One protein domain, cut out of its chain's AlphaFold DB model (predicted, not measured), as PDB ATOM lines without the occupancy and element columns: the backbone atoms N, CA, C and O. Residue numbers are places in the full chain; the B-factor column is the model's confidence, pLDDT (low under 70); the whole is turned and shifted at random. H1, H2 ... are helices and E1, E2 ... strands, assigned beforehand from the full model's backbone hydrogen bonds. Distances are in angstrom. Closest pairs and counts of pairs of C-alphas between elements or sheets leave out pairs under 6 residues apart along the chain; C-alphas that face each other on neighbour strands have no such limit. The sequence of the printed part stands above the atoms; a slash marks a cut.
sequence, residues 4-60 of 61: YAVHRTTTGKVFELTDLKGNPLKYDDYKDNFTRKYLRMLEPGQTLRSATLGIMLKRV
ATOM      1  N   TYR A   4     -37.960 -29.016   5.581       68.94
ATOM      2  CA  TYR A   4     -36.827 -29.371   6.438       68.94
ATOM      3  C   TYR A   4     -35.647 -30.039   5.710       68.94
ATOM      4  O   TYR A   4     -34.551 -30.136   6.269       68.94
ATOM      5  N   ALA A   5     -35.853 -30.521   4.481       76.75
ATOM      6  CA  ALA A   5     -34.784 -31.090   3.658       76.75
ATOM      7  C   ALA A   5     -34.033 -30.030   2.842       76.75
ATOM      8  O   ALA A   5     -33.010 -30.322   2.216       76.75
ATOM      9  N   VAL A   6     -34.543 -28.795   2.852       83.00
ATOM     10  CA  VAL A   6     -34.018 -27.686   2.071       83.00
ATOM     11  C   VAL A   6     -33.202 -26.765   2.970       83.00
ATOM     12  O   VAL A   6     -33.719 -26.152   3.899       83.00
ATOM     13  N   HIS A   7     -31.917 -26.610   2.668       87.88
ATOM     14  CA  HIS A   7     -31.055 -25.641   3.333       87.88
ATOM     15  C   HIS A   7     -30.860 -24.402   2.468       87.88
ATOM     16  O   HIS A   7     -30.359 -24.489   1.346       87.88
ATOM     17  N   ARG A   8     -31.195 -23.228   3.009       88.25
ATOM     18  CA  ARG A   8     -30.916 -21.937   2.378       88.25
ATOM     19  C   ARG A   8     -29.826 -21.204   3.152       88.25
ATOM     20  O   ARG A   8     -29.977 -20.892   4.328       88.25
ATOM     21  N   THR A   9     -28.727 -20.896   2.474       84.94
ATOM     22  CA  THR A   9     -27.657 -20.068   3.044       84.94
ATOM     23  C   THR A   9     -28.049 -18.589   3.049       84.94
ATOM     24  O   THR A   9     -28.896 -18.152   2.268       84.94
ATOM     25  N   THR A  10     -27.332 -17.782   3.831       84.81
ATOM     26  CA  THR A  10     -27.470 -16.314   3.856       84.81
ATOM     27  C   THR A  10     -27.205 -15.647   2.504       84.81
ATOM     28  O   THR A  10     -27.731 -14.575   2.235       84.81
ATOM     29  N   THR A  11     -26.427 -16.289   1.628       84.50
ATOM     30  CA  THR A  11     -26.158 -15.818   0.257       84.50
ATOM     31  C   THR A  11     -27.255 -16.181  -0.752       84.50
ATOM     32  O   THR A  11     -27.057 -16.029  -1.950       84.50
ATOM     33  N   GLY A  12     -28.393 -16.715  -0.294       86.75
ATOM     34  CA  GLY A  12     -29.517 -17.118  -1.149       86.75
ATOM     35  C   GLY A  12     -29.376 -18.512  -1.763       86.75
ATOM     36  O   GLY A  12     -30.322 -19.010  -2.364       86.75
ATOM     37  N   LYS A  13     -28.230 -19.175  -1.562       90.25
ATOM     38  CA  LYS A  13     -27.966 -20.523  -2.065       90.25
ATOM     39  C   LYS A  13     -28.905 -21.565  -1.434       90.25
ATOM     40  O   LYS A  13     -28.821 -21.761  -0.226       90.25
ATOM     41  N   VAL A  14     -29.734 -22.238  -2.234       92.00
ATOM     42  CA  VAL A  14     -30.595 -23.377  -1.860       92.00
ATOM     43  C   VAL A  14     -29.966 -24.754  -2.144       92.00
ATOM     44  O   VAL A  14     -29.454 -25.016  -3.240       92.00
ATOM     45  N   PHE A  15     -30.047 -25.659  -1.172       92.44
ATOM     46  CA  PHE A  15     -29.604 -27.048  -1.270       92.44
ATOM     47  C   PHE A  15     -30.702 -28.002  -0.818       92.44
ATOM     48  O   PHE A  15     -31.408 -27.701   0.135       92.44
ATOM     49  N   GLU A  16     -30.795 -29.161  -1.454       93.38
ATOM     50  CA  GLU A  16     -31.669 -30.266  -1.059       93.38
ATOM     51  C   GLU A  16     -30.821 -31.433  -0.568       93.38
ATOM     52  O   GLU A  16     -29.887 -31.855  -1.259       93.38
ATOM     53  N   LEU A  17     -31.146 -31.950   0.615       93.62
ATOM     54  CA  LEU A  17     -30.514 -33.137   1.172       93.62
ATOM     55  C   LEU A  17     -31.428 -34.353   1.021       93.62
ATOM     56  O   LEU A  17     -32.570 -34.354   1.481       93.62
ATOM     57  N   THR A  18     -30.897 -35.410   0.416       94.25
ATOM     58  CA  THR A  18     -31.574 -36.698   0.275       94.25
ATOM     59  C   THR A  18     -30.664 -37.858   0.662       94.25
ATOM     60  O   THR A  18     -29.444 -37.710   0.749       94.25
ATOM     61  N   ASP A  19     -31.245 -39.028   0.912       93.44
ATOM     62  CA  ASP A  19     -30.493 -40.279   0.976       93.44
ATOM     63  C   ASP A  19     -30.059 -40.734  -0.434       93.44
ATOM     64  O   ASP A  19     -30.438 -40.149  -1.452       93.44
ATOM     65  N   LEU A  20     -29.280 -41.816  -0.531       93.00
ATOM     66  CA  LEU A  20     -28.869 -42.381  -1.829       93.00
ATOM     67  C   LEU A  20     -30.035 -42.886  -2.703       93.00
ATOM     68  O   LEU A  20     -29.822 -43.148  -3.888       93.00
ATOM     69  N   LYS A  21     -31.237 -43.052  -2.143       92.62
ATOM     70  CA  LYS A  21     -32.452 -43.473  -2.854       92.62
ATOM     71  C   LYS A  21     -33.314 -42.281  -3.291       92.62
ATOM     72  O   LYS A  21     -34.270 -42.484  -4.033       92.62
ATOM     73  N   GLY A  22     -32.965 -41.059  -2.883       89.88
ATOM     74  CA  GLY A  22     -33.693 -39.832  -3.195       89.88
ATOM     75  C   GLY A  22     -34.751 -39.434  -2.163       89.88
ATOM     76  O   GLY A  22     -35.505 -38.497  -2.422       89.88
ATOM     77  N   ASN A  23     -34.815 -40.091  -1.004       91.88
ATOM     78  CA  ASN A  23     -35.733 -39.698   0.065       91.88
ATOM     79  C   ASN A  23     -35.207 -38.447   0.778       91.88
ATOM     80  O   ASN A  23     -34.012 -38.392   1.073       91.88
ATOM     81  N   PRO A  24     -36.062 -37.456   1.079       91.19
ATOM     82  CA  PRO A  24     -35.650 -36.249   1.783       91.19
ATOM     83  C   PRO A  24     -35.107 -36.579   3.175       91.19
ATOM     84  O   PRO A  24     -35.677 -37.385   3.909       91.19
ATOM     85  N   LEU A  25     -34.007 -35.928   3.543       91.12
ATOM     86  CA  LEU A  25     -33.414 -36.009   4.875       91.12
ATOM     87  C   LEU A  25     -33.402 -34.624   5.507       91.12
ATOM     88  O   LEU A  25     -33.172 -33.629   4.824       91.12
ATOM     89  N   LYS A  26     -33.596 -34.553   6.825       88.94
ATOM     90  CA  LYS A  26     -33.476 -33.298   7.574       88.94
ATOM     91  C   LYS A  26     -32.047 -32.785   7.493       88.94
ATOM     92  O   LYS A  26     -31.120 -33.467   7.919       88.94
ATOM     93  N   TYR A  27     -31.866 -31.574   6.971       86.88
ATOM     94  CA  TYR A  27     -30.526 -31.012   6.813       86.88
ATOM     95  C   TYR A  27     -29.800 -30.838   8.153       86.88
ATOM     96  O   TYR A  27     -28.601 -31.104   8.245       86.88
ATOM     97  N   ASP A  28     -30.526 -30.431   9.196       85.75
ATOM     98  CA  ASP A  28     -29.955 -30.142  10.514       85.75
ATOM     99  C   ASP A  28     -29.277 -31.347  11.172       85.75
ATOM    100  O   ASP A  28     -28.292 -31.158  11.885       85.75
ATOM    101  N   ASP A  29     -29.730 -32.566  10.865       88.44
ATOM    102  CA  ASP A  29     -29.138 -33.810  11.369       88.44
ATOM    103  C   ASP A  29     -27.761 -34.093  10.732       88.44
ATOM    104  O   ASP A  29     -26.967 -34.865  11.266       88.44
ATOM    105  N   TYR A  30     -27.451 -33.454   9.596       87.31
ATOM    106  CA  TYR A  30     -26.236 -33.695   8.809       87.31
ATOM    107  C   TYR A  30     -25.366 -32.453   8.605       87.31
ATOM    108  O   TYR A  30     -24.302 -32.568   7.992       87.31
ATOM    109  N   LYS A  31     -25.780 -31.280   9.100       83.62
ATOM    110  CA  LYS A  31     -25.132 -29.984   8.826       83.62
ATOM    111  C   LYS A  31     -23.627 -29.971   9.118       83.62
ATOM    112  O   LYS A  31     -22.867 -29.382   8.353       83.62
ATOM    113  N   ASP A  32     -23.187 -30.687  10.153       86.81
ATOM    114  CA  ASP A  32     -21.781 -30.732  10.574       86.81
ATOM    115  C   ASP A  32     -20.887 -31.521   9.598       86.81
ATOM    116  O   ASP A  32     -19.667 -31.359   9.595       86.81
ATOM    117  N   ASN A  33     -21.481 -32.313   8.698       86.44
ATOM    118  CA  ASN A  33     -20.765 -33.012   7.627       86.44
ATOM    119  C   ASN A  33     -20.472 -32.108   6.416       86.44
ATOM    120  O   ASN A  33     -19.636 -32.442   5.571       86.44
ATOM    121  N   PHE A  34     -21.148 -30.960   6.300       83.56
ATOM    122  CA  PHE A  34     -21.030 -30.067   5.151       83.56
ATOM    123  C   PHE A  34     -20.209 -28.829   5.487       83.56
ATOM    124  O   PHE A  34     -20.698 -27.830   6.009       83.56
ATOM    125  N   THR A  35     -18.931 -28.844   5.107       84.31
ATOM    126  CA  THR A  35     -18.104 -27.639   5.216       84.31
ATOM    127  C   THR A  35     -18.590 -26.538   4.266       84.31
ATOM    128  O   THR A  35     -19.058 -26.797   3.153       84.31
ATOM    129  N   ARG A  36     -18.376 -25.268   4.646       81.81
ATOM    130  CA  ARG A  36     -18.651 -24.107   3.773       81.81
ATOM    131  C   ARG A  36     -17.961 -24.208   2.409       81.81
ATOM    132  O   ARG A  36     -18.491 -23.707   1.421       81.81
ATOM    133  N   LYS A  37     -16.790 -24.855   2.344       84.38
ATOM    134  CA  LYS A  37     -16.055 -25.077   1.093       84.38
ATOM    135  C   LYS A  37     -16.855 -25.964   0.137       84.38
ATOM    136  O   LYS A  37     -16.995 -25.596  -1.025       84.38
ATOM    137  N   TYR A  38     -17.432 -27.063   0.627       82.94
ATOM    138  CA  TYR A  38     -18.258 -27.961  -0.188       82.94
ATOM    139  C   TYR A  38     -19.500 -27.258  -0.736       82.94
ATOM    140  O   TYR A  38     -19.764 -27.322  -1.932       82.94
ATOM    141  N   LEU A  39     -20.200 -26.499   0.111       84.69
ATOM    142  CA  LEU A  39     -21.374 -25.723  -0.305       84.69
ATOM    143  C   LEU A  39     -21.022 -24.646  -1.339       84.69
ATOM    144  O   LEU A  39     -21.804 -24.354  -2.243       84.69
ATOM    145  N   ARG A  40     -19.839 -24.032  -1.226       85.69
ATOM    146  CA  ARG A  40     -19.408 -22.986  -2.157       85.69
ATOM    147  C   ARG A  40     -19.072 -23.532  -3.544       85.69
ATOM    148  O   ARG A  40     -19.322 -22.808  -4.500       85.69
ATOM    149  N   MET A  41     -18.520 -24.745  -3.623       86.44
ATOM    150  CA  MET A  41     -18.067 -25.376  -4.870       86.44
ATOM    151  C   MET A  41     -19.197 -25.937  -5.738       86.44
ATOM    152  O   MET A  41     -18.963 -26.182  -6.915       86.44
ATOM    153  N   LEU A  42     -20.387 -26.168  -5.177       89.56
ATOM    154  CA  LEU A  42     -21.504 -26.719  -5.938       89.56
ATOM    155  C   LEU A  42     -22.218 -25.638  -6.759       89.56
ATOM    156  O   LEU A  42     -22.791 -24.691  -6.203       89.56
ATOM    157  N   GLU A  43     -22.233 -25.842  -8.071       91.25
ATOM    158  CA  GLU A  43     -23.029 -25.079  -9.036       91.25
ATOM    159  C   GLU A  43     -24.467 -25.618  -9.128       91.25
ATOM    160  O   GLU A  43     -24.701 -26.791  -8.816       91.25
ATOM    161  N   PRO A  44     -25.461 -24.802  -9.530       92.94
ATOM    162  CA  PRO A  44     -26.842 -25.258  -9.693       92.94
ATOM    163  C   PRO A  44     -26.942 -26.518 -10.564       92.94
ATOM    164  O   PRO A  44     -26.367 -26.596 -11.647       92.94
ATOM    165  N   GLY A  45     -27.662 -27.526 -10.073       91.69
ATOM    166  CA  GLY A  45     -27.795 -28.839 -10.706       91.69
ATOM    167  C   GLY A  45     -26.729 -29.861 -10.301       91.69
ATOM    168  O   GLY A  45     -26.941 -31.052 -10.528       91.69
ATOM    169  N   GLN A  46     -25.627 -29.446  -9.665       93.19
ATOM    170  CA  GLN A  46     -24.609 -30.375  -9.173       93.19
ATOM    171  C   GLN A  46     -25.014 -31.030  -7.853       93.19
ATOM    172  O   GLN A  46     -25.681 -30.435  -7.003       93.19
ATOM    173  N   THR A  47     -24.529 -32.257  -7.669       92.06
ATOM    174  CA  THR A  47     -24.791 -33.072  -6.484       92.06
ATOM    175  C   THR A  47     -23.482 -33.539  -5.869       92.06
ATOM    176  O   THR A  47     -22.645 -34.138  -6.543       92.06
ATOM    177  N   LEU A  48     -23.327 -33.315  -4.567       91.12
ATOM    178  CA  LEU A  48     -22.289 -33.935  -3.757       91.12
ATOM    179  C   LEU A  48     -22.835 -35.233  -3.166       91.12
ATOM    180  O   LEU A  48     -23.793 -35.214  -2.396       91.12
ATOM    181  N   ARG A  49     -22.216 -36.361  -3.505       92.19
ATOM    182  CA  ARG A  49     -22.584 -37.679  -2.980       92.19
ATOM    183  C   ARG A  49     -21.568 -38.126  -1.936       92.19
ATOM    184  O   ARG A  49     -20.373 -38.132  -2.215       92.19
ATOM    185  N   SER A  50     -22.043 -38.574  -0.777       90.31
ATOM    186  CA  SER A  50     -21.219 -39.257   0.223       90.31
ATOM    187  C   SER A  50     -21.725 -40.683   0.410       90.31
ATOM    188  O   SER A  50     -22.791 -40.905   0.980       90.31
ATOM    189  N   ALA A  51     -20.961 -41.662  -0.084       89.19
ATOM    190  CA  ALA A  51     -21.300 -43.077   0.073       89.19
ATOM    191  C   ALA A  51     -21.186 -43.533   1.535       89.19
ATOM    192  O   ALA A  51     -22.016 -44.308   1.993       89.19
ATOM    193  N   THR A  52     -20.207 -43.002   2.272       90.06
ATOM    194  CA  THR A  52     -19.976 -43.322   3.688       90.06
ATOM    195  C   THR A  52     -21.131 -42.875   4.576       90.06
ATOM    196  O   THR A  52     -21.501 -43.587   5.498       90.06
ATOM    197  N   LEU A  53     -21.711 -41.707   4.286       88.62
ATOM    198  CA  LEU A  53     -22.839 -41.166   5.046       88.62
ATOM    199  C   LEU A  53     -24.198 -41.579   4.469       88.62
ATOM    200  O   LEU A  53     -25.221 -41.350   5.100       88.62
ATOM    201  N   GLY A  54     -24.228 -42.164   3.270       92.75
ATOM    202  CA  GLY A  54     -25.474 -42.546   2.613       92.75
ATOM    203  C   GLY A  54     -26.327 -41.361   2.146       92.75
ATOM    204  O   GLY A  54     -27.542 -41.510   2.039       92.75
ATOM    205  N   ILE A  55     -25.713 -40.212   1.838       93.62
ATOM    206  CA  ILE A  55     -26.428 -38.964   1.517       93.62
ATOM    207  C   ILE A  55     -26.020 -38.355   0.171       93.62
ATOM    208  O   ILE A  55     -24.916 -38.574  -0.344       93.62
ATOM    209  N   MET A  56     -26.915 -37.533  -0.366       94.00
ATOM    210  CA  MET A  56     -26.729 -36.690  -1.539       94.00
ATOM    211  C   MET A  56     -27.176 -35.265  -1.222       94.00
ATOM    212  O   MET A  56     -28.312 -35.039  -0.817       94.00
ATOM    213  N   LEU A  57     -26.290 -34.295  -1.434       92.75
ATOM    214  CA  LEU A  57     -26.604 -32.877  -1.317       92.75
ATOM    215  C   LEU A  57     -26.607 -32.248  -2.705       92.75
ATOM    216  O   LEU A  57     -25.555 -32.117  -3.334       92.75
ATOM    217  N   LYS A  58     -27.781 -31.843  -3.180       93.44
ATOM    218  CA  LYS A  58     -27.950 -31.203  -4.482       93.44
ATOM    219  C   LYS A  58     -28.063 -29.698  -4.325       93.44
ATOM    220  O   LYS A  58     -28.806 -29.199  -3.488       93.44
ATOM    221  N   ARG A  59     -27.363 -28.960  -5.176       93.69
ATOM    222  CA  ARG A  59     -27.528 -27.518  -5.325       93.69
ATOM    223  C   ARG A  59     -28.692 -27.234  -6.269       93.69
ATOM    224  O   ARG A  59     -28.630 -27.618  -7.434       93.69
ATOM    225  N   VAL A  60     -29.734 -26.560  -5.791       91.88
ATOM    226  CA  VAL A  60     -30.952 -26.318  -6.590       91.88
ATOM    227  C   VAL A  60     -31.019 -24.906  -7.166       91.88
ATOM    228  O   VAL A  60     -31.419 -24.750  -8.315       91.88
TER     229      VAL A  60
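This is residues 4 to 60 of the 61 residues of an uncharacterized protein of Ruminococcus sp. AM18-44 (UniProt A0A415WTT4). A twisted sheet of two hairpins, E1 with E2 and E3 with E4, has the short helix H1 and part of the long link before it over one face. The 57 printed residues run E1, E2, H1, E3, E4, with under half in named elements; the class is mixed, the sheet E1 E2 E4 E3 antiparallel. It is compact, radius of gyration of the C-alphas 10.2 A, spans 27 by 20 by 20 A.

E2, residues 14 to 19, measures 17.1 A; E1, 6 to 8, 6.5 A, from C-alpha (-34.018, -27.686, 2.071). E4, 55 to 59, measures 13.4 A, to C-alpha (-27.528, -27.518, -5.325); E3, 47 to 50, 9.8 A; H1, 36 to 41, 8.8 A.

Within hydrogen-bond range are N 16 and O 58 of E2 and E4, 2.8 A, N 7 and O 15 of E1 and E2, 2.8 A, and N 48 and O 57 of E3 and E4, 2.8 A. H1 is on the sheet, height 9.8 A, over E4, slantwise at 51 degrees on the local plane, which is fitted to only just enough C-alphas, 6. In H1 every O i to N i+4 pair is within range. E2, H1 and E3 form a split strand-helix-strand unit, same-way strands with E4 between, its crossover left-handed.

C-alphas 11 and 21 are farthest apart, 28.5 A. The printed part has no cut; the link E2 to H1, 16 residues, is long. Residue 4 has pLDDT under 70.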